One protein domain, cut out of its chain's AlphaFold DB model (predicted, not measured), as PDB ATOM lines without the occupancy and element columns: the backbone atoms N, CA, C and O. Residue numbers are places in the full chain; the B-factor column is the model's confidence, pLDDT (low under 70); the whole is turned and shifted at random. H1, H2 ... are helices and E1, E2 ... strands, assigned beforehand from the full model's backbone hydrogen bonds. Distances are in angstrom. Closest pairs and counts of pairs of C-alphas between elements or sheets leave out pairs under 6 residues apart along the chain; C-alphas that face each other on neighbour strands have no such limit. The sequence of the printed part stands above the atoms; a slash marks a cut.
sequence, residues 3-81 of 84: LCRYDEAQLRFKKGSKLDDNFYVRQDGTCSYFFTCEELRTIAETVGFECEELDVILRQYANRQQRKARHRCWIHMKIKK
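Overview. This is residues 3 to 81 of the 84 residues of an uncharacterized protein of archaeon (UniProt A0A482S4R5). A long two-stranded hairpin, E4 and E5, makes the longest axis, and the two helices pack along it at separate places, H1 on E5 and H2 near the end where E4 begins and E5 ends. A small three-stranded sheet, E1 to E3, is set off from the hairpin beyond the helices, while the turn of the hairpin, residues 63 to 68, sticks out free. The printed part has 79 residues, with two named helices and five named strands in the order H1 E1 E2 E3 H2 E4 E5, and its class is mixed, helices and strands. Both sheets, E1 - E2 - E3 and E4 - E5, are antiparallel. The whole is loose, with a radius of gyration of the C-alphas of 15.0 A, and elongated, spanning 44 by 29 by 18 A.

Arrangement. H1, residues 8 to 11, only grazes the sheet of E1, residues 18 to 20, E2, residues 23 to 25, and E3, residues 31 to 33. These strands form a meander, each strand the antiparallel neighbour of the one before. E1 and E2 are a hairpin at 142 degrees, with N 19 and O 23 2.9 A apart, within hydrogen-bond range. E2 and E3 are a hairpin at 160 degrees, with N 32 and O 24 2.7 A apart, within range. H2, residues 37 to 46, is not on this sheet and is apart from H1. The hairpin of E4, residues 50 to 63, and E5, residues 68 to 80, is antiparallel at 165 degrees, with N 57 and O 74 2.7 A apart and N 50 and O 80 3.0 A apart. The closest C-alphas of H2 and E4 are those of Arg 41 and Cys 51, 6.7 A apart. The closest of H1 and E5 are those of Glu 8 and His 71, 5.9 A apart. E1, E2 and E3 are apart from E4 and E5. In H2 every O i to N i+4 pair is within hydrogen-bond range; H1 is too short for such a pair.

Along the chain. H1 begins at C-alpha 8, (40.958, -17.866, -30.844). E1, E2 and E3 have three residues each. H2 is 14.2 A long from first to last C-alpha. E4 is 38.2 A long, beginning at C-alpha 50, (34.133, -33.778, -55.043). E5 is 38.7 A long and ends at C-alpha 80, (35.987, -37.988, -52.723).

Size, cuts and confidence. The two C-alphas farthest apart, those of Gly 48 and Gln 65, are 46.6 A apart. The printed part has no cut. The link from H1 to E1 is short, with 6 residues; the other links between named elements are tight. The mean pLDDT of the printed part is 86.3, and residue 15 is under 70.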
ATOM      1  N   LEU A   3      42.433 -25.335 -39.790       87.56
ATOM      2  CA  LEU A   3      42.148 -24.207 -38.897       87.56
ATOM      3  C   LEU A   3      41.103 -23.302 -39.551       87.56
ATOM      4  O   LEU A   3      41.272 -22.931 -40.711       87.56
ATOM      5  N   CYS A   4      40.048 -22.953 -38.816       89.38
ATOM      6  CA  CYS A   4      39.008 -22.056 -39.307       89.38
ATOM      7  C   CYS A   4      39.359 -20.598 -39.008       89.38
ATOM      8  O   CYS A   4      39.876 -20.284 -37.930       89.38
ATOM      9  N   ARG A   5      39.027 -19.700 -39.934       87.38
ATOM     10  CA  ARG A   5      39.088 -18.254 -39.706       87.38
ATOM     11  C   ARG A   5      38.327 -17.864 -38.430       87.38
ATOM     12  O   ARG A   5      37.264 -18.404 -38.137       87.38
ATOM     13  N   TYR A   6      38.884 -16.908 -37.686       82.50
ATOM     14  CA  TYR A   6      38.395 -16.443 -36.380       82.50
ATOM     15  C   TYR A   6      38.562 -17.432 -35.213       82.50
ATOM     16  O   TYR A   6      38.016 -17.201 -34.134       82.50
ATOM     17  N   ASP A   7      39.354 -18.499 -35.367       85.94
ATOM     18  CA  ASP A   7      39.798 -19.305 -34.225       85.94
ATOM     19  C   ASP A   7      40.552 -18.433 -33.202       85.94
ATOM     20  O   ASP A   7      41.341 -17.556 -33.558       85.94
ATOM     21  N   GLU A   8      40.358 -18.685 -31.905       82.06
ATOM     22  CA  GLU A   8      40.958 -17.866 -30.844       82.06
ATOM     23  C   GLU A   8      42.500 -17.873 -30.887       82.06
ATOM     24  O   GLU A   8      43.137 -16.929 -30.417       82.06
ATOM     25  N   ALA A   9      43.150 -18.891 -31.479       81.75
ATOM     26  CA  ALA A   9      44.597 -18.815 -31.700       81.75
ATOM     27  C   ALA A   9      44.981 -17.754 -32.736       81.75
ATOM     28  O   ALA A   9      46.035 -17.148 -32.569       81.75
ATOM     29  N   GLN A  10      44.138 -17.492 -33.743       82.19
ATOM     30  CA  GLN A  10      44.364 -16.424 -34.717       82.19
ATOM     31  C   GLN A  10      44.419 -15.056 -34.019       82.19
ATOM     32  O   GLN A  10      45.348 -14.278 -34.227       82.19
ATOM     33  N   LEU A  11      43.463 -14.801 -33.121       81.88
ATOM     34  CA  LEU A  11      43.346 -13.544 -32.369       81.88
ATOM     35  C   LEU A  11      44.509 -13.301 -31.396       81.88
ATOM     36  O   LEU A  11      44.725 -12.177 -30.949       81.88
ATOM     37  N   ARG A  12      45.263 -14.348 -31.048       80.94
ATOM     38  CA  ARG A  12      46.384 -14.270 -30.103       80.94
ATOM     39  C   ARG A  12      47.734 -14.009 -30.771       80.94
ATOM     40  O   ARG A  12      48.713 -13.804 -30.048       80.94
ATOM     41  N   PHE A  13      47.819 -14.024 -32.102       81.12
ATOM     42  CA  PHE A  13      49.064 -13.691 -32.789       81.12
ATOM     43  C   PHE A  13      49.434 -12.223 -32.579       81.12
ATOM     44  O   PHE A  13      48.601 -11.323 -32.646       81.12
ATOM     45  N   LYS A  14      50.720 -11.980 -32.308       75.81
ATOM     46  CA  LYS A  14      51.254 -10.624 -32.155       75.81
ATOM     47  C   LYS A  14      51.407  -9.967 -33.529       75.81
ATOM     48  O   LYS A  14      51.586 -10.646 -34.535       75.81
ATOM     49  N   LYS A  15      51.414  -8.631 -33.556       69.88
ATOM     50  CA  LYS A  15      51.438  -7.807 -34.783       69.88
ATOM     51  C   LYS A  15      52.624  -8.089 -35.732       69.88
ATOM     52  O   LYS A  15      52.525  -7.764 -36.903       69.88
ATOM     53  N   GLY A  16      53.706  -8.716 -35.254       74.12
ATOM     54  CA  GLY A  16      54.874  -9.114 -36.062       74.12
ATOM     55  C   GLY A  16      54.871 -10.565 -36.562       74.12
ATOM     56  O   GLY A  16      55.839 -10.991 -37.176       74.12
ATOM     57  N   SER A  17      53.822 -11.338 -36.277       78.44
ATOM     58  CA  SER A  17      53.705 -12.752 -36.672       78.44
ATOM     59  C   SER A  17      52.838 -12.962 -37.916       78.44
ATOM     60  O   SER A  17      52.662 -14.100 -38.339       78.44
ATOM     61  N   LYS A  18      52.245 -11.902 -38.477       84.06
ATOM     62  CA  LYS A  18      51.391 -11.979 -39.668       84.06
ATOM     63  C   LYS A  18      52.272 -11.894 -40.915       84.06
ATOM     64  O   LYS A  18      52.936 -10.880 -41.106       84.06
ATOM     65  N   LEU A  19      52.276 -12.954 -41.720       81.62
ATOM     66  CA  LEU A  19      52.944 -12.973 -43.023       81.62
ATOM     67  C   LEU A  19      52.017 -12.420 -44.109       81.62
ATOM     68  O   LEU A  19      52.456 -11.626 -44.929       81.62
ATOM     69  N   ASP A  20      50.743 -12.812 -44.070       84.56
ATOM     70  CA  ASP A  20      49.711 -12.362 -45.006       84.56
ATOM     71  C   ASP A  20      48.317 -12.459 -44.354       84.56
ATOM     72  O   ASP A  20      48.182 -12.839 -43.181       84.56
ATOM     73  N   ASP A  21      47.256 -12.094 -45.066       82.19
ATOM     74  CA  ASP A  21      45.887 -12.310 -44.613       82.19
ATOM     75  C   ASP A  21      45.624 -13.791 -44.328       82.19
ATOM     76  O   ASP A  21      45.822 -14.670 -45.157       82.19
ATOM     77  N   ASN A  22      45.204 -14.070 -43.091       84.00
ATOM     78  CA  ASN A  22      44.988 -15.420 -42.567       84.00
ATOM     79  C   ASN A  22      46.235 -16.332 -42.541       84.00
ATOM     80  O   ASN A  22      46.105 -17.506 -42.192       84.00
ATOM     81  N   PHE A  23      47.439 -15.800 -42.793       87.00
ATOM     82  CA  PHE A  23      48.700 -16.542 -42.774       87.00
ATOM     83  C   PHE A  23      49.685 -15.986 -41.741       87.00
ATOM     84  O   PHE A  23      50.069 -14.815 -41.764       87.00
ATOM     85  N   TYR A  24      50.113 -16.842 -40.816       87.69
ATOM     86  CA  TYR A  24      50.910 -16.450 -39.656       87.69
ATOM     87  C   TYR A  24      52.127 -17.348 -39.483       87.69
ATOM     88  O   TYR A  24      52.039 -18.560 -39.656       87.69
ATOM     89  N   VAL A  25      53.243 -16.765 -39.059       87.94
ATOM     90  CA  VAL A  25      54.441 -17.493 -38.636       87.94
ATOM     91  C   VAL A  25      54.492 -17.573 -37.116       87.94
ATOM     92  O   VAL A  25      54.222 -16.606 -36.397       87.94
ATOM     93  N   ARG A  26      54.819 -18.753 -36.604       83.62
ATOM     94  CA  ARG A  26      55.037 -18.988 -35.180       83.62
ATOM     95  C   ARG A  26      56.503 -18.765 -34.814       83.62
ATOM     96  O   ARG A  26      57.371 -18.644 -35.670       83.62
ATOM     97  N   GLN A  27      56.783 -18.690 -33.515       82.38
ATOM     98  CA  GLN A  27      58.138 -18.433 -33.006       82.38
ATOM     99  C   GLN A  27      59.128 -19.561 -33.327       82.38
ATOM    100  O   GLN A  27      60.321 -19.310 -33.440       82.38
ATOM    101  N   ASP A  28      58.629 -20.781 -33.500       84.75
ATOM    102  CA  ASP A  28      59.361 -21.977 -33.923       84.75
ATOM    103  C   ASP A  28      59.587 -22.046 -35.446       84.75
ATOM    104  O   ASP A  28      60.093 -23.044 -35.945       84.75
ATOM    105  N   GLY A  29      59.208 -21.008 -36.201       83.56
ATOM    106  CA  GLY A  29      59.370 -20.951 -37.657       83.56
ATOM    107  C   GLY A  29      58.314 -21.736 -38.441       83.56
ATOM    108  O   GLY A  29      58.317 -21.699 -39.669       83.56
ATOM    109  N   THR A  30      57.382 -22.415 -37.766       88.44
ATOM    110  CA  THR A  30      56.259 -23.087 -38.427       88.44
ATOM    111  C   THR A  30      55.180 -22.086 -38.831       88.44
ATOM    112  O   THR A  30      54.891 -21.120 -38.121       88.44
ATOM    113  N   CYS A  31      54.544 -22.321 -39.977       88.75
ATOM    114  CA  CYS A  31      53.479 -21.460 -40.476       88.75
ATOM    115  C   CYS A  31      52.091 -22.019 -40.136       88.75
ATOM    116  O   CYS A  31      51.876 -23.224 -40.029       88.75
ATOM    117  N   SER A  32      51.123 -21.131 -39.946       89.38
ATOM    118  CA  SER A  32      49.720 -21.442 -39.687       89.38
ATOM    119  C   SER A  32      48.850 -20.646 -40.650       89.38
ATOM    120  O   SER A  32      48.903 -19.419 -40.649       89.38
ATOM    121  N   TYR A  33      48.042 -21.349 -41.439       90.06
ATOM    122  CA  TYR A  33      47.042 -20.749 -42.319       90.06
ATOM    123  C   TYR A  33      45.637 -21.042 -41.787       90.06
ATOM    124  O   TYR A  33      45.365 -22.165 -41.351       90.06
ATOM    125  N   PHE A  34      44.765 -20.039 -41.805       91.06
ATOM    126  CA  PHE A  34      43.372 -20.139 -41.377       91.06
ATOM    127  C   PHE A  34      42.459 -20.070 -42.597       91.06
ATOM    128  O   PHE A  34      42.370 -19.038 -43.249       91.06
ATOM    129  N   PHE A  35      41.772 -21.168 -42.884       91.75
ATOM    130  CA  PHE A  35      40.927 -21.292 -44.063       91.75
ATOM    131  C   PHE A  35      39.486 -20.866 -43.777       91.75
ATOM    132  O   PHE A  35      39.003 -20.961 -42.640       91.75
ATOM    133  N   THR A  36      38.776 -20.461 -44.824       91.69
ATOM    134  CA  THR A  36      37.308 -20.455 -44.861       91.69
ATOM    135  C   THR A  36      36.772 -21.733 -45.515       91.69
ATOM    136  O   THR A  36      37.491 -22.461 -46.203       91.69
ATOM    137  N   CYS A  37      35.488 -22.029 -45.296       90.56
ATOM    138  CA  CYS A  37      34.818 -23.154 -45.952       90.56
ATOM    139  C   CYS A  37      34.828 -23.004 -47.480       90.56
ATOM    140  O   CYS A  37      35.089 -23.968 -48.195       90.56
ATOM    141  N   GLU A  38      34.593 -21.788 -47.971       91.25
ATOM    142  CA  GLU A  38      34.585 -21.479 -49.403       91.25
ATOM    143  C   GLU A  38      35.960 -21.713 -50.035       91.25
ATOM    144  O   GLU A  38      36.041 -22.404 -51.044       91.25
ATOM    145  N   GLU A  39      37.043 -21.243 -49.404       91.19
ATOM    146  CA  GLU A  39      38.410 -21.475 -49.894       91.19
ATOM    147  C   GLU A  39      38.728 -22.969 -50.012       91.19
ATOM    148  O   GLU A  39      39.236 -23.413 -51.040       91.19
ATOM    149  N   LEU A  40      38.412 -23.768 -48.983       91.31
ATOM    150  CA  LEU A  40      38.668 -25.212 -49.016       91.31
ATOM    151  C   LEU A  40      37.869 -25.912 -50.114       91.31
ATOM    152  O   LEU A  40      38.405 -26.799 -50.779       91.31
ATOM    153  N   ARG A  41      36.620 -25.492 -50.323       90.75
ATOM    154  CA  ARG A  41      35.774 -26.012 -51.393       90.75
ATOM    155  C   ARG A  41      36.343 -25.665 -52.767       90.75
ATOM    156  O   ARG A  41      36.509 -26.563 -53.584       90.75
ATOM    157  N   THR A  42      36.711 -24.406 -52.997       92.31
ATOM    158  CA  THR A  42      37.319 -23.970 -54.260       92.31
ATOM    159  C   THR A  42      38.625 -24.712 -54.536       92.31
ATOM    160  O   THR A  42      38.852 -25.144 -55.666       92.31
ATOM    161  N   ILE A  43      39.473 -24.918 -53.522       91.62
ATOM    162  CA  ILE A  43      40.713 -25.697 -53.660       91.62
ATOM    163  C   ILE A  43      40.399 -27.148 -54.045       91.62
ATOM    164  O   ILE A  43      41.024 -27.680 -54.960       91.62
ATOM    165  N   ALA A  44      39.429 -27.786 -53.384       89.75
ATOM    166  CA  ALA A  44      39.030 -29.155 -53.701       89.75
ATOM    167  C   ALA A  44      38.504 -29.278 -55.142       89.75
ATOM    168  O   ALA A  44      38.991 -30.123 -55.895       89.75
ATOM    169  N   GLU A  45      37.589 -28.394 -55.545       89.31
ATOM    170  CA  GLU A  45      36.992 -28.369 -56.886       89.31
ATOM    171  C   GLU A  45      38.041 -28.088 -57.976       89.31
ATOM    172  O   GLU A  45      38.045 -28.746 -59.013       89.31
ATOM    173  N   THR A  46      38.994 -27.183 -57.719       91.81
ATOM    174  CA  THR A  46      40.092 -26.857 -58.654       91.81
ATOM    175  C   THR A  46      40.984 -28.064 -58.938       91.81
ATOM    176  O   THR A  46      41.463 -28.243 -60.055       91.81
ATOM    177  N   VAL A  47      41.208 -28.916 -57.936       90.56
ATOM    178  CA  VAL A  47      41.995 -30.150 -58.093       90.56
ATOM    179  C   VAL A  47      41.136 -31.302 -58.654       90.56
ATOM    180  O   VAL A  47      41.653 -32.372 -58.972       90.56
ATOM    181  N   GLY A  48      39.830 -31.082 -58.836       89.12
ATOM    182  CA  GLY A  48      38.885 -32.066 -59.359       89.12
ATOM    183  C   GLY A  48      38.377 -33.053 -58.309       89.12
ATOM    184  O   GLY A  48      37.932 -34.134 -58.671       89.12
ATOM    185  N   PHE A  49      38.460 -32.726 -57.018       90.81
ATOM    186  CA  PHE A  49      37.831 -33.515 -55.959       90.81
ATOM    187  C   PHE A  49      36.382 -33.082 -55.735       90.81
ATOM    188  O   PHE A  49      36.065 -31.894 -55.753       90.81
ATOM    189  N   GLU A  50      35.512 -34.048 -55.445       89.62
ATOM    190  CA  GLU A  50      34.133 -33.778 -55.043       89.62
ATOM    191  C   GLU A  50      34.068 -33.602 -53.524       89.62
ATOM    192  O   GLU A  50      34.549 -34.450 -52.767       89.62
ATOM    193  N   CYS A  51      33.488 -32.496 -53.062       88.56
ATOM    194  CA  CYS A  51      33.271 -32.250 -51.639       88.56
ATOM    195  C   CYS A  51      31.965 -32.922 -51.195       88.56
ATOM    196  O   CYS A  51      30.888 -32.466 -51.571       88.56
ATOM    197  N   GLU A  52      32.055 -33.986 -50.394       89.38
ATOM    198  CA  GLU A  52      30.874 -34.690 -49.868       89.38
ATOM    199  C   GLU A  52      30.333 -34.017 -48.605       89.38
ATOM    200  O   GLU A  52      29.132 -33.800 -48.476       89.38
ATOM    201  N   GLU A  53      31.219 -33.648 -47.677       90.31
ATOM    202  CA  GLU A  53      30.841 -32.987 -46.426       90.31
ATOM    203  C   GLU A  53      31.819 -31.861 -46.102       90.31
ATOM    204  O   GLU A  53      33.034 -32.009 -46.267       90.31
ATOM    205  N   LEU A  54      31.290 -30.749 -45.595       92.06
ATOM    206  CA  LEU A  54      32.059 -29.593 -45.156       92.06
ATOM    207  C   LEU A  54      31.398 -28.987 -43.918       92.06
ATOM    208  O   LEU A  54      30.421 -28.250 -44.023       92.06
ATOM    209  N   ASP A  55      31.964 -29.282 -42.755       92.31
ATOM    210  CA  ASP A  55      31.419 -28.900 -41.458       92.31
ATOM    211  C   ASP A  55      32.399 -28.054 -40.655       92.31
ATOM    212  O   ASP A  55      33.613 -28.273 -40.657       92.31
ATOM    213  N   VAL A  56      31.855 -27.113 -39.888       91.25
ATOM    214  CA  VAL A  56      32.625 -26.319 -38.932       91.25
ATOM    215  C   VAL A  56      32.410 -26.875 -37.531       91.25
ATOM    216  O   VAL A  56      31.313 -26.844 -36.982       91.25
ATOM    217  N   ILE A  57      33.487 -27.363 -36.924       91.38
ATOM    218  CA  ILE A  57      33.499 -27.895 -35.566       91.38
ATOM    219  C   ILE A  57      33.925 -26.782 -34.611       91.38
ATOM    220  O   ILE A  57      35.099 -26.407 -34.545       91.38
ATOM    221  N   LEU A  58      32.965 -26.294 -33.826       89.50
ATOM    222  CA  LEU A  58      33.190 -25.367 -32.721       89.50
ATOM    223  C   LEU A  58      33.326 -26.149 -31.416       89.50
ATOM    224  O   LEU A  58      32.461 -26.948 -31.060       89.50
ATOM    225  N   ARG A  59      34.402 -25.910 -30.667       89.31
ATOM    226  CA  ARG A  59      34.624 -26.557 -29.372       89.31
ATOM    227  C   ARG A  59      35.089 -25.567 -28.328       89.31
ATOM    228  O   ARG A  59      36.024 -24.803 -28.547       89.31
ATOM    229  N   GLN A  60      34.484 -25.649 -27.151       87.75
ATOM    230  CA  GLN A  60      34.885 -24.865 -25.994       87.75
ATOM    231  C   GLN A  60      35.640 -25.749 -25.000       87.75
ATOM    232  O   GLN A  60      35.118 -26.747 -24.507       87.75
ATOM    233  N   TYR A  61      36.875 -25.373 -24.683       84.12
ATOM    234  CA  TYR A  61      37.691 -26.021 -23.665       84.12
ATOM    235  C   TYR A  61      37.721 -25.162 -22.413       84.12
ATOM    236  O   TYR A  61      38.144 -24.010 -22.449       84.12
ATOM    237  N   ALA A  62      37.327 -25.729 -21.280       82.69
ATOM    238  CA  ALA A  62      37.504 -25.075 -19.993       82.69
ATOM    239  C   ALA A  62      38.883 -25.431 -19.427       82.69
ATOM    240  O   ALA A  62      39.099 -26.553 -18.965       82.69
ATOM    241  N   ASN A  63      39.821 -24.480 -19.421       77.31
ATOM    242  CA  ASN A  63      41.022 -24.629 -18.608       77.31
ATOM    243  C   ASN A  63      40.668 -24.245 -17.164       77.31
ATOM    244  O   ASN A  63      40.660 -23.066 -16.805       77.31
ATOM    245  N   ARG A  64      40.350 -25.258 -16.347       73.75
ATOM    246  CA  ARG A  64      39.919 -25.085 -14.948       73.75
ATOM    247  C   ARG A  64      40.992 -24.432 -14.076       73.75
ATOM    248  O   ARG A  64      40.650 -23.656 -13.192       73.75
ATOM    249  N   GLN A  65      42.270 -24.677 -14.369       76.25
ATOM    250  CA  GLN A  65      43.391 -24.097 -13.628       76.25
ATOM    251  C   GLN A  65      43.519 -22.587 -13.867       76.25
ATOM    252  O   GLN A  65      43.843 -21.842 -12.951       76.25
ATOM    253  N   GLN A  66      43.218 -22.119 -15.083       74.56
ATOM    254  CA  GLN A  66      43.286 -20.696 -15.436       74.56
ATOM    255  C   GLN A  66      41.928 -19.976 -15.394       74.56
ATOM    256  O   GLN A  66      41.883 -18.788 -15.705       74.56
ATOM    257  N   ARG A  67      40.824 -20.673 -15.063       74.69
ATOM    258  CA  ARG A  67      39.429 -20.186 -15.182       74.69
ATOM    259  C   ARG A  67      39.136 -19.501 -16.527       74.69
ATOM    260  O   ARG A  67      38.365 -18.551 -16.596       74.69
ATOM    261  N   LYS A  68      39.759 -19.978 -17.608       76.38
ATOM    262  CA  LYS A  68      39.563 -19.446 -18.964       76.38
ATOM    263  C   LYS A  68      38.873 -20.489 -19.825       76.38
ATOM    264  O   LYS A  68      39.346 -21.625 -19.927       76.38
ATOM    265  N   ALA A  69      37.764 -20.095 -20.440       80.50
ATOM    266  CA  ALA A  69      37.193 -20.822 -21.561       80.50
ATOM    267  C   ALA A  69      38.007 -20.481 -22.810       80.50
ATOM    268  O   ALA A  69      38.332 -19.316 -23.022       80.50
ATOM    269  N   ARG A  70      38.368 -21.500 -23.591       81.88
ATOM    270  CA  ARG A  70      38.996 -21.335 -24.897       81.88
ATOM    271  C   ARG A  70      38.080 -21.850 -25.984       81.88
ATOM    272  O   ARG A  70      37.652 -23.002 -25.911       81.88
ATOM    273  N   HIS A  71      37.829 -21.035 -26.989       86.06
ATOM    274  CA  HIS A  71      37.034 -21.383 -28.151       86.06
ATOM    275  C   HIS A  71      37.957 -21.795 -29.286       86.06
ATOM    276  O   HIS A  71      38.903 -21.104 -29.657       86.06
ATOM    277  N   ARG A  72      37.706 -22.984 -29.812       88.81
ATOM    278  CA  ARG A  72      38.442 -23.555 -30.926       88.81
ATOM    279  C   ARG A  72      37.485 -23.784 -32.075       88.81
ATOM    280  O   ARG A  72      36.384 -24.287 -31.856       88.81
ATOM    281  N   CYS A  73      37.918 -23.422 -33.268       91.12
ATOM    282  CA  CYS A  73      37.143 -23.575 -34.484       91.12
ATOM    283  C   CYS A  73      37.973 -24.326 -35.524       91.12
ATOM    284  O   CYS A  73      39.094 -23.928 -35.858       91.12
ATOM    285  N   TRP A  74      37.419 -25.419 -36.035       91.81
ATOM    286  CA  TRP A  74      38.047 -26.235 -37.065       91.81
ATOM    287  C   TRP A  74      37.094 -26.469 -38.215       91.81
ATOM    288  O   TRP A  74      35.895 -26.596 -38.006       91.81
ATOM    289  N   ILE A  75      37.644 -26.595 -39.416       92.94
ATOM    290  CA  ILE A  75      36.889 -27.045 -40.579       92.94
ATOM    291  C   ILE A  75      37.198 -28.521 -40.802       92.94
ATOM    292  O   ILE A  75      38.360 -28.938 -40.882       92.94
ATOM    293  N   HIS A  76      36.155 -29.327 -40.875       93.75
ATOM    294  CA  HIS A  76      36.207 -30.721 -41.251       93.75
ATOM    295  C   HIS A  76      35.636 -30.857 -42.658       93.75
ATOM    296  O   HIS A  76      34.532 -30.409 -42.925       93.75
ATOM    297  N   MET A  77      36.411 -31.452 -43.557       92.88
ATOM    298  CA  MET A  77      36.014 -31.642 -44.944       92.88
ATOM    299  C   MET A  77      36.244 -33.103 -45.311       92.88
ATOM    300  O   MET A  77      37.332 -33.628 -45.052       92.88
ATOM    301  N   LYS A  78      35.238 -33.738 -45.912       92.12
ATOM    302  CA  LYS A  78      35.355 -35.039 -46.568       92.12
ATOM    303  C   LYS A  78      35.298 -34.817 -48.073       92.12
ATOM    304  O   LYS A  78      34.337 -34.251 -48.588       92.12
ATOM    305  N   ILE A  79      36.348 -35.258 -48.751       92.62
ATOM    306  CA  ILE A  79      36.465 -35.189 -50.203       92.62
ATOM    307  C   ILE A  79      36.547 -36.591 -50.781       92.62
ATOM    308  O   ILE A  79      37.167 -37.483 -50.198       92.62
ATOM    309  N   LYS A  80      35.962 -36.756 -51.957       91.69
ATOM    310  CA  LYS A  80      35.987 -37.988 -52.723       91.69
ATOM    311  C   LYS A  80      36.797 -37.774 -53.990       91.69
ATOM    312  O   LYS A  80      36.640 -36.780 -54.699       91.69
ATOM    313  N   LYS A  81      37.699 -38.716 -54.267       86.56
ATOM    314  CA  LYS A  81      38.405 -38.756 -55.547       86.56
ATOM    315  C   LYS A  81      37.397 -39.154 -56.631       86.56
ATOM    316  O   LYS A  81      36.724 -40.169 -56.433       86.56
TER     317      LYS A  81